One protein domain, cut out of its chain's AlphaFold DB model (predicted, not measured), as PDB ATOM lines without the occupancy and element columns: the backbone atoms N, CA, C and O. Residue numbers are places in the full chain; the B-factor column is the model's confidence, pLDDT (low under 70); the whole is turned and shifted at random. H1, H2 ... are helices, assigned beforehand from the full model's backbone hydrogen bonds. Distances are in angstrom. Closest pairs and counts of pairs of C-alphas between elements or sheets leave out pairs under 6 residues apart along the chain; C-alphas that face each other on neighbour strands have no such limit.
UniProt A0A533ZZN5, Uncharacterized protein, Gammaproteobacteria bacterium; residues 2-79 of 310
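This is residues 2 to 79 of the 310 residues of an uncharacterized protein of Gammaproteobacteria bacterium (UniProt A0A533ZZN5). Two long helices, H1 and H5, run side by side in opposite directions, and a shorter helical hairpin, H3 with H4, lies next to this pair, close to H5. The small helix H2 sits at one end of the long axis, beyond the last residues of H1. The printed part has 78 residues with five named helices, H1 to H5 in chain order, and no named strand; its class is all helix. It is compact, with a radius of gyration of the C-alphas of 11.8 A, and only just elongated, spanning 36 by 24 by 22 A.

Start at H5, residues 63 to 78, the longest helix. It touches H1, residues 5 to 17, at a shallow tilt of 9 degrees, opposite ways; their closest C-alphas, Ala 10 and Val 67, are 5.0 A apart. Next look at H3, residues 30 to 37, and H4, residues 46 to 55, a hairpin whose closest C-alphas, Ala 31 and Phe 53, are 5.0 A apart; they touch, opposite ways, at 36 degrees, only just a steep tilt. H4 is close to H5 but not clearly touching, with the C-alphas of Phe 53 and Tyr 68 closest at 6.7 A. H2, residues 20 to 24, touches no helix. Every O i to N i+4 pair is within hydrogen-bond range in H1, H2 and H3; in H4 it is 5 of 6 and in H5 11 of 12.

Find C-alpha 5 at (2.392, 30.507, -21.208); H1 runs 18.3 A from there. H2 spans 6.1 A, H3 10.7 A and H4 14.4 A. H5 runs 23.7 A to C-alpha 78 at (-5.916, 34.779, -10.802).

The C-alphas farthest apart, Leu 24 and Asp 79, are 38.2 A apart. The printed part has no cut and no long link. Its mean pLDDT is 89.5, and no printed residue is under 70.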
ATOM      1  N   SER A   2       6.500  24.632 -15.720       74.69
ATOM      2  CA  SER A   2       7.229  25.723 -16.378       74.69
ATOM      3  C   SER A   2       6.557  27.073 -16.105       74.69
ATOM      4  O   SER A   2       5.466  27.111 -15.543       74.69
ATOM      5  N   LEU A   3       7.194  28.169 -16.531       84.00
ATOM      6  CA  LEU A   3       6.589  29.508 -16.543       84.00
ATOM      7  C   LEU A   3       5.183  29.489 -17.180       84.00
ATOM      8  O   LEU A   3       5.008  28.757 -18.158       84.00
ATOM      9  N   PRO A   4       4.227  30.310 -16.708       87.06
ATOM     10  CA  PRO A   4       2.955  30.531 -17.399       87.06
ATOM     11  C   PRO A   4       3.144  30.893 -18.878       87.06
ATOM     12  O   PRO A   4       4.100  31.599 -19.227       87.06
ATOM     13  N   GLU A   5       2.261  30.399 -19.747       90.00
ATOM     14  CA  GLU A   5       2.392  30.507 -21.208       90.00
ATOM     15  C   GLU A   5       2.428  31.964 -21.679       90.00
ATOM     16  O   GLU A   5       3.233  32.329 -22.537       90.00
ATOM     17  N   GLU A   6       1.638  32.826 -21.047       90.00
ATOM     18  CA  GLU A   6       1.554  34.260 -21.313       90.00
ATOM     19  C   GLU A   6       2.910  34.938 -21.079       90.00
ATOM     20  O   GLU A   6       3.388  35.750 -21.881       90.00
ATOM     21  N   ILE A   7       3.585  34.549 -19.994       91.81
ATOM     22  CA  ILE A   7       4.911  35.062 -19.640       91.81
ATOM     23  C   ILE A   7       5.963  34.503 -20.603       91.81
ATOM     24  O   ILE A   7       6.859  35.240 -21.027       91.81
ATOM     25  N   GLN A   8       5.858  33.227 -20.990       91.75
ATOM     26  CA  GLN A   8       6.754  32.622 -21.979       91.75
ATOM     27  C   GLN A   8       6.644  33.304 -23.348       91.75
ATOM     28  O   GLN A   8       7.667  33.663 -23.936       91.75
ATOM     29  N   ALA A   9       5.426  33.547 -23.832       92.06
ATOM     30  CA  ALA A   9       5.180  34.242 -25.093       92.06
ATOM     31  C   ALA A   9       5.779  35.657 -25.068       92.06
ATOM     32  O   ALA A   9       6.506  36.060 -25.984       92.06
ATOM     33  N   ALA A  10       5.576  36.398 -23.975       93.50
ATOM     34  CA  ALA A  10       6.174  37.719 -23.808       93.50
ATOM     35  C   ALA A  10       7.716  37.673 -23.771       93.50
ATOM     36  O   ALA A  10       8.378  38.563 -24.317       93.50
ATOM     37  N   LEU A  11       8.309  36.633 -23.171       93.75
ATOM     38  CA  LEU A  11       9.761  36.421 -23.164       93.75
ATOM     39  C   LEU A  11      10.328  36.149 -24.563       93.75
ATOM     40  O   LEU A  11      11.388  36.685 -24.897       93.75
ATOM     41  N   GLN A  12       9.625  35.382 -25.398       92.75
ATOM     42  CA  GLN A  12      10.034  35.153 -26.788       92.75
ATOM     43  C   GLN A  12      10.052  36.467 -27.577       92.75
ATOM     44  O   GLN A  12      11.031  36.787 -28.258       92.75
ATOM     45  N   VAL A  13       9.011  37.292 -27.417       92.25
ATOM     46  CA  VAL A  13       8.962  38.631 -28.026       92.25
ATOM     47  C   VAL A  13      10.109  39.506 -27.516       92.25
ATOM     48  O   VAL A  13      10.748  40.209 -28.307       92.25
ATOM     49  N   TYR A  14      10.419  39.445 -26.218       93.31
ATOM     50  CA  TYR A  14      11.550  40.159 -25.633       93.31
ATOM     51  C   TYR A  14      12.883  39.770 -26.284       93.31
ATOM     52  O   TYR A  14      13.673  40.656 -26.611       93.31
ATOM     53  N   ASP A  15      13.146  38.485 -26.521       90.31
ATOM     54  CA  ASP A  15      14.402  38.055 -27.146       90.31
ATOM     55  C   ASP A  15      14.571  38.593 -28.567       90.31
ATOM     56  O   ASP A  15      15.667  39.028 -28.943       90.31
ATOM     57  N   VAL A  16      13.473  38.655 -29.320       90.00
ATOM     58  CA  VAL A  16      13.462  39.207 -30.678       90.00
ATOM     59  C   VAL A  16      13.573  40.731 -30.667       90.00
ATOM     60  O   VAL A  16      14.234  41.295 -31.538       90.00
ATOM     61  N   LYS A  17      12.965  41.429 -29.702       89.56
ATOM     62  CA  LYS A  17      12.844  42.900 -29.726       89.56
ATOM     63  C   LYS A  17      13.797  43.643 -28.790       89.56
ATOM     64  O   LYS A  17      13.895  44.867 -28.887       89.56
ATOM     65  N   LYS A  18      14.552  42.957 -27.920       86.31
ATOM     66  CA  LYS A  18      15.490  43.617 -26.994       86.31
ATOM     67  C   LYS A  18      16.491  44.501 -27.742       86.31
ATOM     68  O   LYS A  18      16.928  44.185 -28.847       86.31
ATOM     69  N   GLY A  19      16.844  45.635 -27.133       81.88
ATOM     70  CA  GLY A  19      17.646  46.674 -27.786       81.88
ATOM     71  C   GLY A  19      18.960  46.157 -28.385       81.88
ATOM     72  O   GLY A  19      19.558  45.213 -27.865       81.88
ATOM     73  N   LYS A  20      19.436  46.807 -29.456       82.56
ATOM     74  CA  LYS A  20      20.609  46.379 -30.245       82.56
ATOM     75  C   LYS A  20      21.830  46.040 -29.379       82.56
ATOM     76  O   LYS A  20      22.414  44.978 -29.544       82.56
ATOM     77  N   TRP A  21      22.142  46.869 -28.384       81.00
ATOM     78  CA  TRP A  21      23.244  46.629 -27.444       81.00
ATOM     79  C   TRP A  21      23.075  45.363 -26.594       81.00
ATOM     80  O   TRP A  21      24.037  44.644 -26.339       81.00
ATOM     81  N   ARG A  22      21.847  45.049 -26.171       82.75
ATOM     82  CA  ARG A  22      21.538  43.829 -25.408       82.75
ATOM     83  C   ARG A  22      21.685  42.577 -26.263       82.75
ATOM     84  O   ARG A  22      22.157  41.562 -25.760       82.75
ATOM     85  N   LYS A  23      21.322  42.660 -27.547       81.38
ATOM     86  CA  LYS A  23      21.568  41.594 -28.527       81.38
ATOM     87  C   LYS A  23      23.065  41.403 -28.766       81.38
ATOM     88  O   LYS A  23      23.552  40.288 -28.627       81.38
ATOM     89  N   LEU A  24      23.780  42.497 -29.037       81.06
ATOM     90  CA  LEU A  24      25.207  42.482 -29.360       81.06
ATOM     91  C   LEU A  24      26.050  41.895 -28.222       81.06
ATOM     92  O   LEU A  24      26.890  41.037 -28.456       81.06
ATOM     93  N   PHE A  25      25.774  42.291 -26.978       84.94
ATOM     94  CA  PHE A  25      26.502  41.790 -25.809       84.94
ATOM     95  C   PHE A  25      25.869  40.557 -25.156       84.94
ATOM     96  O   PHE A  25      26.321  40.151 -24.088       84.94
ATOM     97  N   ARG A  26      24.808  39.980 -25.744       79.19
ATOM     98  CA  ARG A  26      24.034  38.864 -25.163       79.19
ATOM     99  C   ARG A  26      23.642  39.111 -23.693       79.19
ATOM    100  O   ARG A  26      23.730  38.224 -22.849       79.19
ATOM    101  N   ARG A  27      23.230  40.343 -23.370       86.19
ATOM    102  CA  ARG A  27      22.878  40.773 -22.004       86.19
ATOM    103  C   ARG A  27      21.389  41.041 -21.858       86.19
ATOM    104  O   ARG A  27      20.846  41.940 -22.499       86.19
ATOM    105  N   ASP A  28      20.759  40.378 -20.901       89.50
ATOM    106  CA  ASP A  28      19.362  40.637 -20.561       89.50
ATOM    107  C   ASP A  28      19.197  41.790 -19.564       89.50
ATOM    108  O   ASP A  28      20.142  42.267 -18.922       89.50
ATOM    109  N   GLN A  29      17.975  42.313 -19.480       92.12
ATOM    110  CA  GLN A  29      17.596  43.287 -18.457       92.12
ATOM    111  C   GLN A  29      17.598  42.604 -17.084       92.12
ATOM    112  O   GLN A  29      17.468  41.387 -17.000       92.12
ATOM    113  N   GLY A  30      17.820  43.374 -16.012       92.44
ATOM    114  CA  GLY A  30      18.014  42.841 -14.661       92.44
ATOM    115  C   GLY A  30      16.937  41.846 -14.218       92.44
ATOM    116  O   GLY A  30      17.298  40.769 -13.753       92.44
ATOM    117  N   ALA A  31      15.655  42.160 -14.435       93.69
ATOM    118  CA  ALA A  31      14.531  41.291 -14.087       93.69
ATOM    119  C   ALA A  31      14.510  40.025 -14.944       93.69
ATOM    120  O   ALA A  31      14.400  38.938 -14.399       93.69
ATOM    121  N   ILE A  32      14.707  40.144 -16.262       95.00
ATOM    122  CA  ILE A  32      14.740  38.982 -17.169       95.00
ATOM    123  C   ILE A  32      15.911  38.052 -16.837       95.00
ATOM    124  O   ILE A  32      15.763  36.834 -16.798       95.00
ATOM    125  N   ARG A  33      17.081  38.621 -16.538       94.31
ATOM    126  CA  ARG A  33      18.253  37.862 -16.097       94.31
ATOM    127  C   ARG A  33      18.001  37.163 -14.761       94.31
ATOM    128  O   ARG A  33      18.471  36.048 -14.585       94.31
ATOM    129  N   ALA A  34      17.326  37.820 -13.816       93.31
ATOM    130  CA  ALA A  34      16.962  37.216 -12.536       93.31
ATOM    131  C   ALA A  34      15.951  36.077 -12.731       93.31
ATOM    132  O   ALA A  34      16.179  34.983 -12.227       93.31
ATOM    133  N   LEU A  35      14.926  36.298 -13.558       93.94
ATOM    134  CA  LEU A  35      13.919  35.304 -13.924       93.94
ATOM    135  C   LEU A  35      14.553  34.042 -14.525       93.94
ATOM    136  O   LEU A  35      14.247  32.937 -14.101       93.94
ATOM    137  N   ARG A  36      15.501  34.200 -15.458       91.81
ATOM    138  CA  ARG A  36      16.230  33.080 -16.086       91.81
ATOM    139  C   ARG A  36      17.154  32.317 -15.139       91.81
ATOM    140  O   ARG A  36      17.562  31.209 -15.465       91.81
ATOM    141  N   LYS A  37      17.527  32.916 -14.006       93.06
ATOM    142  CA  LYS A  37      18.351  32.273 -12.974       93.06
ATOM    143  C   LYS A  37      17.525  31.493 -11.954       93.06
ATOM    144  O   LYS A  37      18.121  30.782 -11.151       93.06
ATOM    145  N   LEU A  38      16.200  31.643 -11.954       91.00
ATOM    146  CA  LEU A  38      15.326  30.850 -11.100       91.00
ATOM    147  C   LEU A  38      15.433  29.372 -11.481       91.00
ATOM    148  O   LEU A  38      15.493  29.037 -12.669       91.00
ATOM    149  N   SER A  39      15.435  28.503 -10.470       89.62
ATOM    150  CA  SER A  39      15.348  27.058 -10.679       89.62
ATOM    151  C   SER A  39      14.027  26.699 -11.368       89.62
ATOM    152  O   SER A  39      13.060  27.458 -11.308       89.62
ATOM    153  N   SER A  40      13.940  25.519 -11.985       85.56
ATOM    154  CA  SER A  40      12.682  25.061 -12.592       85.56
ATOM    155  C   SER A  40      11.525  25.001 -11.586       85.56
ATOM    156  O   SER A  40      10.376  25.174 -11.971       85.56
ATOM    157  N   HIS A  41      11.819  24.777 -10.300       84.44
ATOM    158  CA  HIS A  41      10.822  24.823  -9.232       84.44
ATOM    159  C   HIS A  41      10.355  26.261  -8.952       84.44
ATOM    160  O   HIS A  41       9.157  26.527  -8.922       84.44
ATOM    161  N   ASP A  42      11.286  27.211  -8.836       86.81
ATOM    162  CA  ASP A  42      10.966  28.620  -8.567       86.81
ATOM    163  C   ASP A  42      10.281  29.313  -9.752       86.81
ATOM    164  O   ASP A  42       9.513  30.253  -9.566       86.81
ATOM    165  N   GLN A  43      10.514  28.834 -10.976       85.88
ATOM    166  CA  GLN A  43       9.803  29.285 -12.176       85.88
ATOM    167  C   GLN A  43       8.323  28.880 -12.205       85.88
ATOM    168  O   GLN A  43       7.583  29.388 -13.041       85.88
ATOM    169  N   ALA A  44       7.882  27.992 -11.312       83.50
ATOM    170  CA  ALA A  44       6.467  27.702 -11.094       83.50
ATOM    171  C   ALA A  44       5.862  28.543  -9.952       83.50
ATOM    172  O   ALA A  44       4.652  28.530  -9.749       83.50
ATOM    173  N   ASN A  45       6.685  29.281  -9.197       87.75
ATOM    174  CA  ASN A  45       6.245  30.087  -8.066       87.75
ATOM    175  C   ASN A  45       6.062  31.553  -8.488       87.75
ATOM    176  O   ASN A  45       7.025  32.306  -8.658       87.75
ATOM    177  N   LEU A  46       4.803  31.979  -8.612       89.06
ATOM    178  CA  LEU A  46       4.443  33.334  -9.046       89.06
ATOM    179  C   LEU A  46       5.030  34.432  -8.152       89.06
ATOM    180  O   LEU A  46       5.415  35.491  -8.651       89.06
ATOM    181  N   LEU A  47       5.185  34.170  -6.851       91.69
ATOM    182  CA  LEU A  47       5.767  35.134  -5.919       91.69
ATOM    183  C   LEU A  47       7.263  35.354  -6.205       91.69
ATOM    184  O   LEU A  47       7.744  36.490  -6.158       91.69
ATOM    185  N   GLN A  48       7.997  34.288  -6.555       91.62
ATOM    186  CA  GLN A  48       9.416  34.360  -6.943       91.62
ATOM    187  C   GLN A  48       9.593  35.094  -8.276       91.62
ATOM    188  O   GLN A  48      10.474  35.953  -8.419       91.62
ATOM    189  N   ILE A  49       8.713  34.810  -9.240       92.31
ATOM    190  CA  ILE A  49       8.686  35.504 -10.531       92.31
ATOM    191  C   ILE A  49       8.450  37.003 -10.312       92.31
ATOM    192  O   ILE A  49       9.239  37.823 -10.789       92.31
ATOM    193  N   TYR A  50       7.424  37.383  -9.545       92.88
ATOM    194  CA  TYR A  50       7.117  38.789  -9.279       92.88
ATOM    195  C   TYR A  50       8.244  39.501  -8.522       92.88
ATOM    196  O   TYR A  50       8.612  40.629  -8.869       92.88
ATOM    197  N   GLN A  51       8.887  38.822  -7.565       92.94
ATOM    198  CA  GLN A  51      10.040  39.369  -6.847       92.94
ATOM    199  C   GLN A  51      11.178  39.790  -7.799       92.94
ATOM    200  O   GLN A  51      11.818  40.825  -7.568       92.94
ATOM    201  N   CYS A  52      11.421  39.041  -8.882       93.62
ATOM    202  CA  CYS A  52      12.432  39.396  -9.884       93.62
ATOM    203  C   CYS A  52      12.162  40.772 -10.508       93.62
ATOM    204  O   CYS A  52      13.097  41.558 -10.709       93.62
ATOM    205  N   PHE A  53      10.888  41.072 -10.774       94.56
ATOM    206  CA  PHE A  53      10.449  42.329 -11.369       94.56
ATOM    207  C   PHE A  53      10.368  43.472 -10.367       94.56
ATOM    208  O   PHE A  53      10.752  44.579 -10.730       94.56
ATOM    209  N   ILE A  54       9.970  43.242  -9.113       93.00
ATOM    210  CA  ILE A  54       9.997  44.310  -8.101       93.00
ATOM    211  C   ILE A  54      11.435  44.799  -7.870       93.00
ATOM    212  O   ILE A  54      11.706  45.999  -7.942       93.00
ATOM    213  N   LYS A  55      12.381  43.871  -7.662       91.75
ATOM    214  CA  LYS A  55      13.793  44.203  -7.386       91.75
ATOM    215  C   LYS A  55      14.502  44.862  -8.573       91.75
ATOM    216  O   LYS A  55      15.484  45.572  -8.386       91.75
ATOM    217  N   ASN A  56      14.042  44.607  -9.799       93.25
ATOM    218  CA  ASN A  56      14.678  45.083 -11.030       93.25
ATOM    219  C   ASN A  56      13.661  45.725 -11.986       93.25
ATOM    220  O   ASN A  56      13.669  45.428 -13.187       93.25
ATOM    221  N   LYS A  57      12.789  46.592 -11.455       92.62
ATOM    222  CA  LYS A  57      11.629  47.133 -12.176       92.62
ATOM    223  C   LYS A  57      12.014  47.701 -13.550       92.62
ATOM    224  O   LYS A  57      12.806  48.647 -13.624       92.62
ATOM    225  N   PRO A  58      11.501  47.132 -14.657       93.06
ATOM    226  CA  PRO A  58      11.794  47.642 -15.988       93.06
ATOM    227  C   PRO A  58      11.100  48.991 -16.216       93.06
ATOM    228  O   PRO A  58      10.002  49.232 -15.713       93.06
ATOM    229  N   LYS A  59      11.730  49.873 -17.000       92.19
ATOM    230  CA  LYS A  59      11.099  51.137 -17.422       92.19
ATOM    231  C   LYS A  59      10.000  50.842 -18.441       92.19
ATOM    232  O   LYS A  59      10.197  49.971 -19.281       92.19
ATOM    233  N   SER A  60       8.915  51.617 -18.432       92.56
ATOM    234  CA  SER A  60       7.775  51.448 -19.353       92.56
ATOM    235  C   SER A  60       8.159  51.447 -20.838       92.56
ATOM    236  O   SER A  60       7.505  50.799 -21.645       92.56
ATOM    237  N   THR A  61       9.256  52.115 -21.196       89.38
ATOM    238  CA  THR A  61       9.793  52.182 -22.562       89.38
ATOM    239  C   THR A  61      10.607  50.953 -22.990       89.38
ATOM    240  O   THR A  61      11.052  50.880 -24.132       89.38
ATOM    241  N   GLN A  62      10.867  49.995 -22.094       89.00
ATOM    242  CA  GLN A  62      11.700  48.821 -22.370       89.00
ATOM    243  C   GLN A  62      10.854  47.606 -22.751       89.00
ATOM    244  O   GLN A  62       9.839  47.335 -22.124       89.00
ATOM    245  N   GLU A  63      11.335  46.766 -23.671       91.50
ATOM    246  CA  GLU A  63      10.651  45.504 -24.013       91.50
ATOM    247  C   GLU A  63      10.484  44.561 -22.808       91.50
ATOM    248  O   GLU A  63       9.501  43.837 -22.718       91.50
ATOM    249  N   SER A  64      11.389  44.607 -21.823       92.94
ATOM    250  CA  SER A  64      11.240  43.850 -20.567       92.94
ATOM    251  C   SER A  64      10.016  44.274 -19.749       92.94
ATOM    252  O   SER A  64       9.541  43.499 -18.927       92.94
ATOM    253  N   TYR A  65       9.494  45.488 -19.961       94.62
ATOM    254  CA  TYR A  65       8.246  45.929 -19.344       94.62
ATOM    255  C   TYR A  65       7.025  45.232 -19.943       94.62
ATOM    256  O   TYR A  65       6.051  45.042 -19.229       94.62
ATOM    257  N   LYS A  66       7.079  44.775 -21.200       94.00
ATOM    258  CA  LYS A  66       5.996  43.966 -21.783       94.00
ATOM    259  C   LYS A  66       5.894  42.595 -21.117       94.00
ATOM    260  O   LYS A  66       4.795  42.131 -20.867       94.00
ATOM    261  N   VAL A  67       7.030  42.000 -20.742       95.00
ATOM    262  CA  VAL A  67       7.056  40.771 -19.927       95.00
ATOM    263  C   VAL A  67       6.487  41.029 -18.532       95.00
ATOM    264  O   VAL A  67       5.699  40.241 -18.028       95.00
ATOM    265  N   TYR A  68       6.847  42.164 -17.924       94.94
ATOM    266  CA  TYR A  68       6.268  42.567 -16.644       94.94
ATOM    267  C   TYR A  68       4.752  42.792 -16.734       94.94
ATOM    268  O   TYR A  68       4.033  42.404 -15.824       94.94
ATOM    269  N   ARG A  69       4.267  43.387 -17.830       93.75
ATOM    270  CA  ARG A  69       2.835  43.559 -18.097       93.75
ATOM    271  C   ARG A  69       2.121  42.224 -18.239       93.75
ATOM    272  O   ARG A  69       1.179  42.016 -17.502       93.75
ATOM    273  N   ALA A  70       2.646  41.303 -19.044       93.75
ATOM    274  CA  ALA A  70       2.076  39.961 -19.169       93.75
ATOM    275  C   ALA A  70       1.976  39.235 -17.815       93.75
ATOM    276  O   ALA A  70       0.978  38.589 -17.536       93.75
ATOM    277  N   LEU A  71       2.984  39.386 -16.945       93.19
ATOM    278  CA  LEU A  71       2.915  38.875 -15.575       93.19
ATOM    279  C   LEU A  71       1.823  39.564 -14.745       93.19
ATOM    280  O   LEU A  71       1.136  38.886 -13.994       93.19
ATOM    281  N   LEU A  72       1.693  40.889 -14.823       91.31
ATOM    282  CA  LEU A  72       0.645  41.611 -14.098       91.31
ATOM    283  C   LEU A  72      -0.748  41.201 -14.570       91.31
ATOM    284  O   LEU A  72      -1.586  40.932 -13.725       91.31
ATOM    285  N   ASP A  73      -0.958  41.120 -15.881       89.81
ATOM    286  CA  ASP A  73      -2.235  40.733 -16.481       89.81
ATOM    287  C   ASP A  73      -2.604  39.304 -16.035       89.81
ATOM    288  O   ASP A  73      -3.677  39.087 -15.482       89.81
ATOM    289  N   TYR A  74      -1.650  38.367 -16.114       89.62
ATOM    290  CA  TYR A  74      -1.814  37.002 -15.603       89.62
ATOM    291  C   TYR A  74      -2.132  36.954 -14.099       89.62
ATOM    292  O   TYR A  74      -2.953  36.158 -13.650       89.62
ATOM    293  N   LEU A  75      -1.476  37.797 -13.294       88.12
ATOM    294  CA  LEU A  75      -1.767  37.881 -11.864       88.12
ATOM    295  C   LEU A  75      -3.174  38.423 -11.617       88.12
ATOM    296  O   LEU A  75      -3.857  37.866 -10.769       88.12
ATOM    297  N   THR A  76      -3.609  39.446 -12.356       83.94
ATOM    298  CA  THR A  76      -4.957  40.026 -12.255       83.94
ATOM    299  C   THR A  76      -6.054  39.009 -12.568       83.94
ATOM    300  O   THR A  76      -7.097  39.040 -11.917       83.94
ATOM    301  N   ASP A  77      -5.809  38.086 -13.499       82.69
ATOM    302  CA  ASP A  77      -6.762  37.025 -13.848       82.69
ATOM    303  C   ASP A  77      -6.939  35.981 -12.728       82.69
ATOM    304  O   ASP A  77      -7.998  35.363 -12.610       82.69
ATOM    305  N   ILE A  78      -5.919  35.784 -11.883       81.38
ATOM    306  CA  ILE A  78      -5.916  34.779 -10.802       81.38
ATOM    307  C   ILE A  78      -6.261  35.394  -9.441       81.38
ATOM    308  O   ILE A  78      -6.839  34.736  -8.574       81.38
ATOM    309  N   ASP A  79      -5.880  36.649  -9.235       76.38
ATOM    310  CA  ASP A  79      -6.055  37.393  -8.000       76.38
ATOM    311  C   ASP A  79      -6.210  38.877  -8.334       76.38
ATOM    312  O   ASP A  79      -5.344  39.466  -8.981       76.38
TER     313      ASP A  79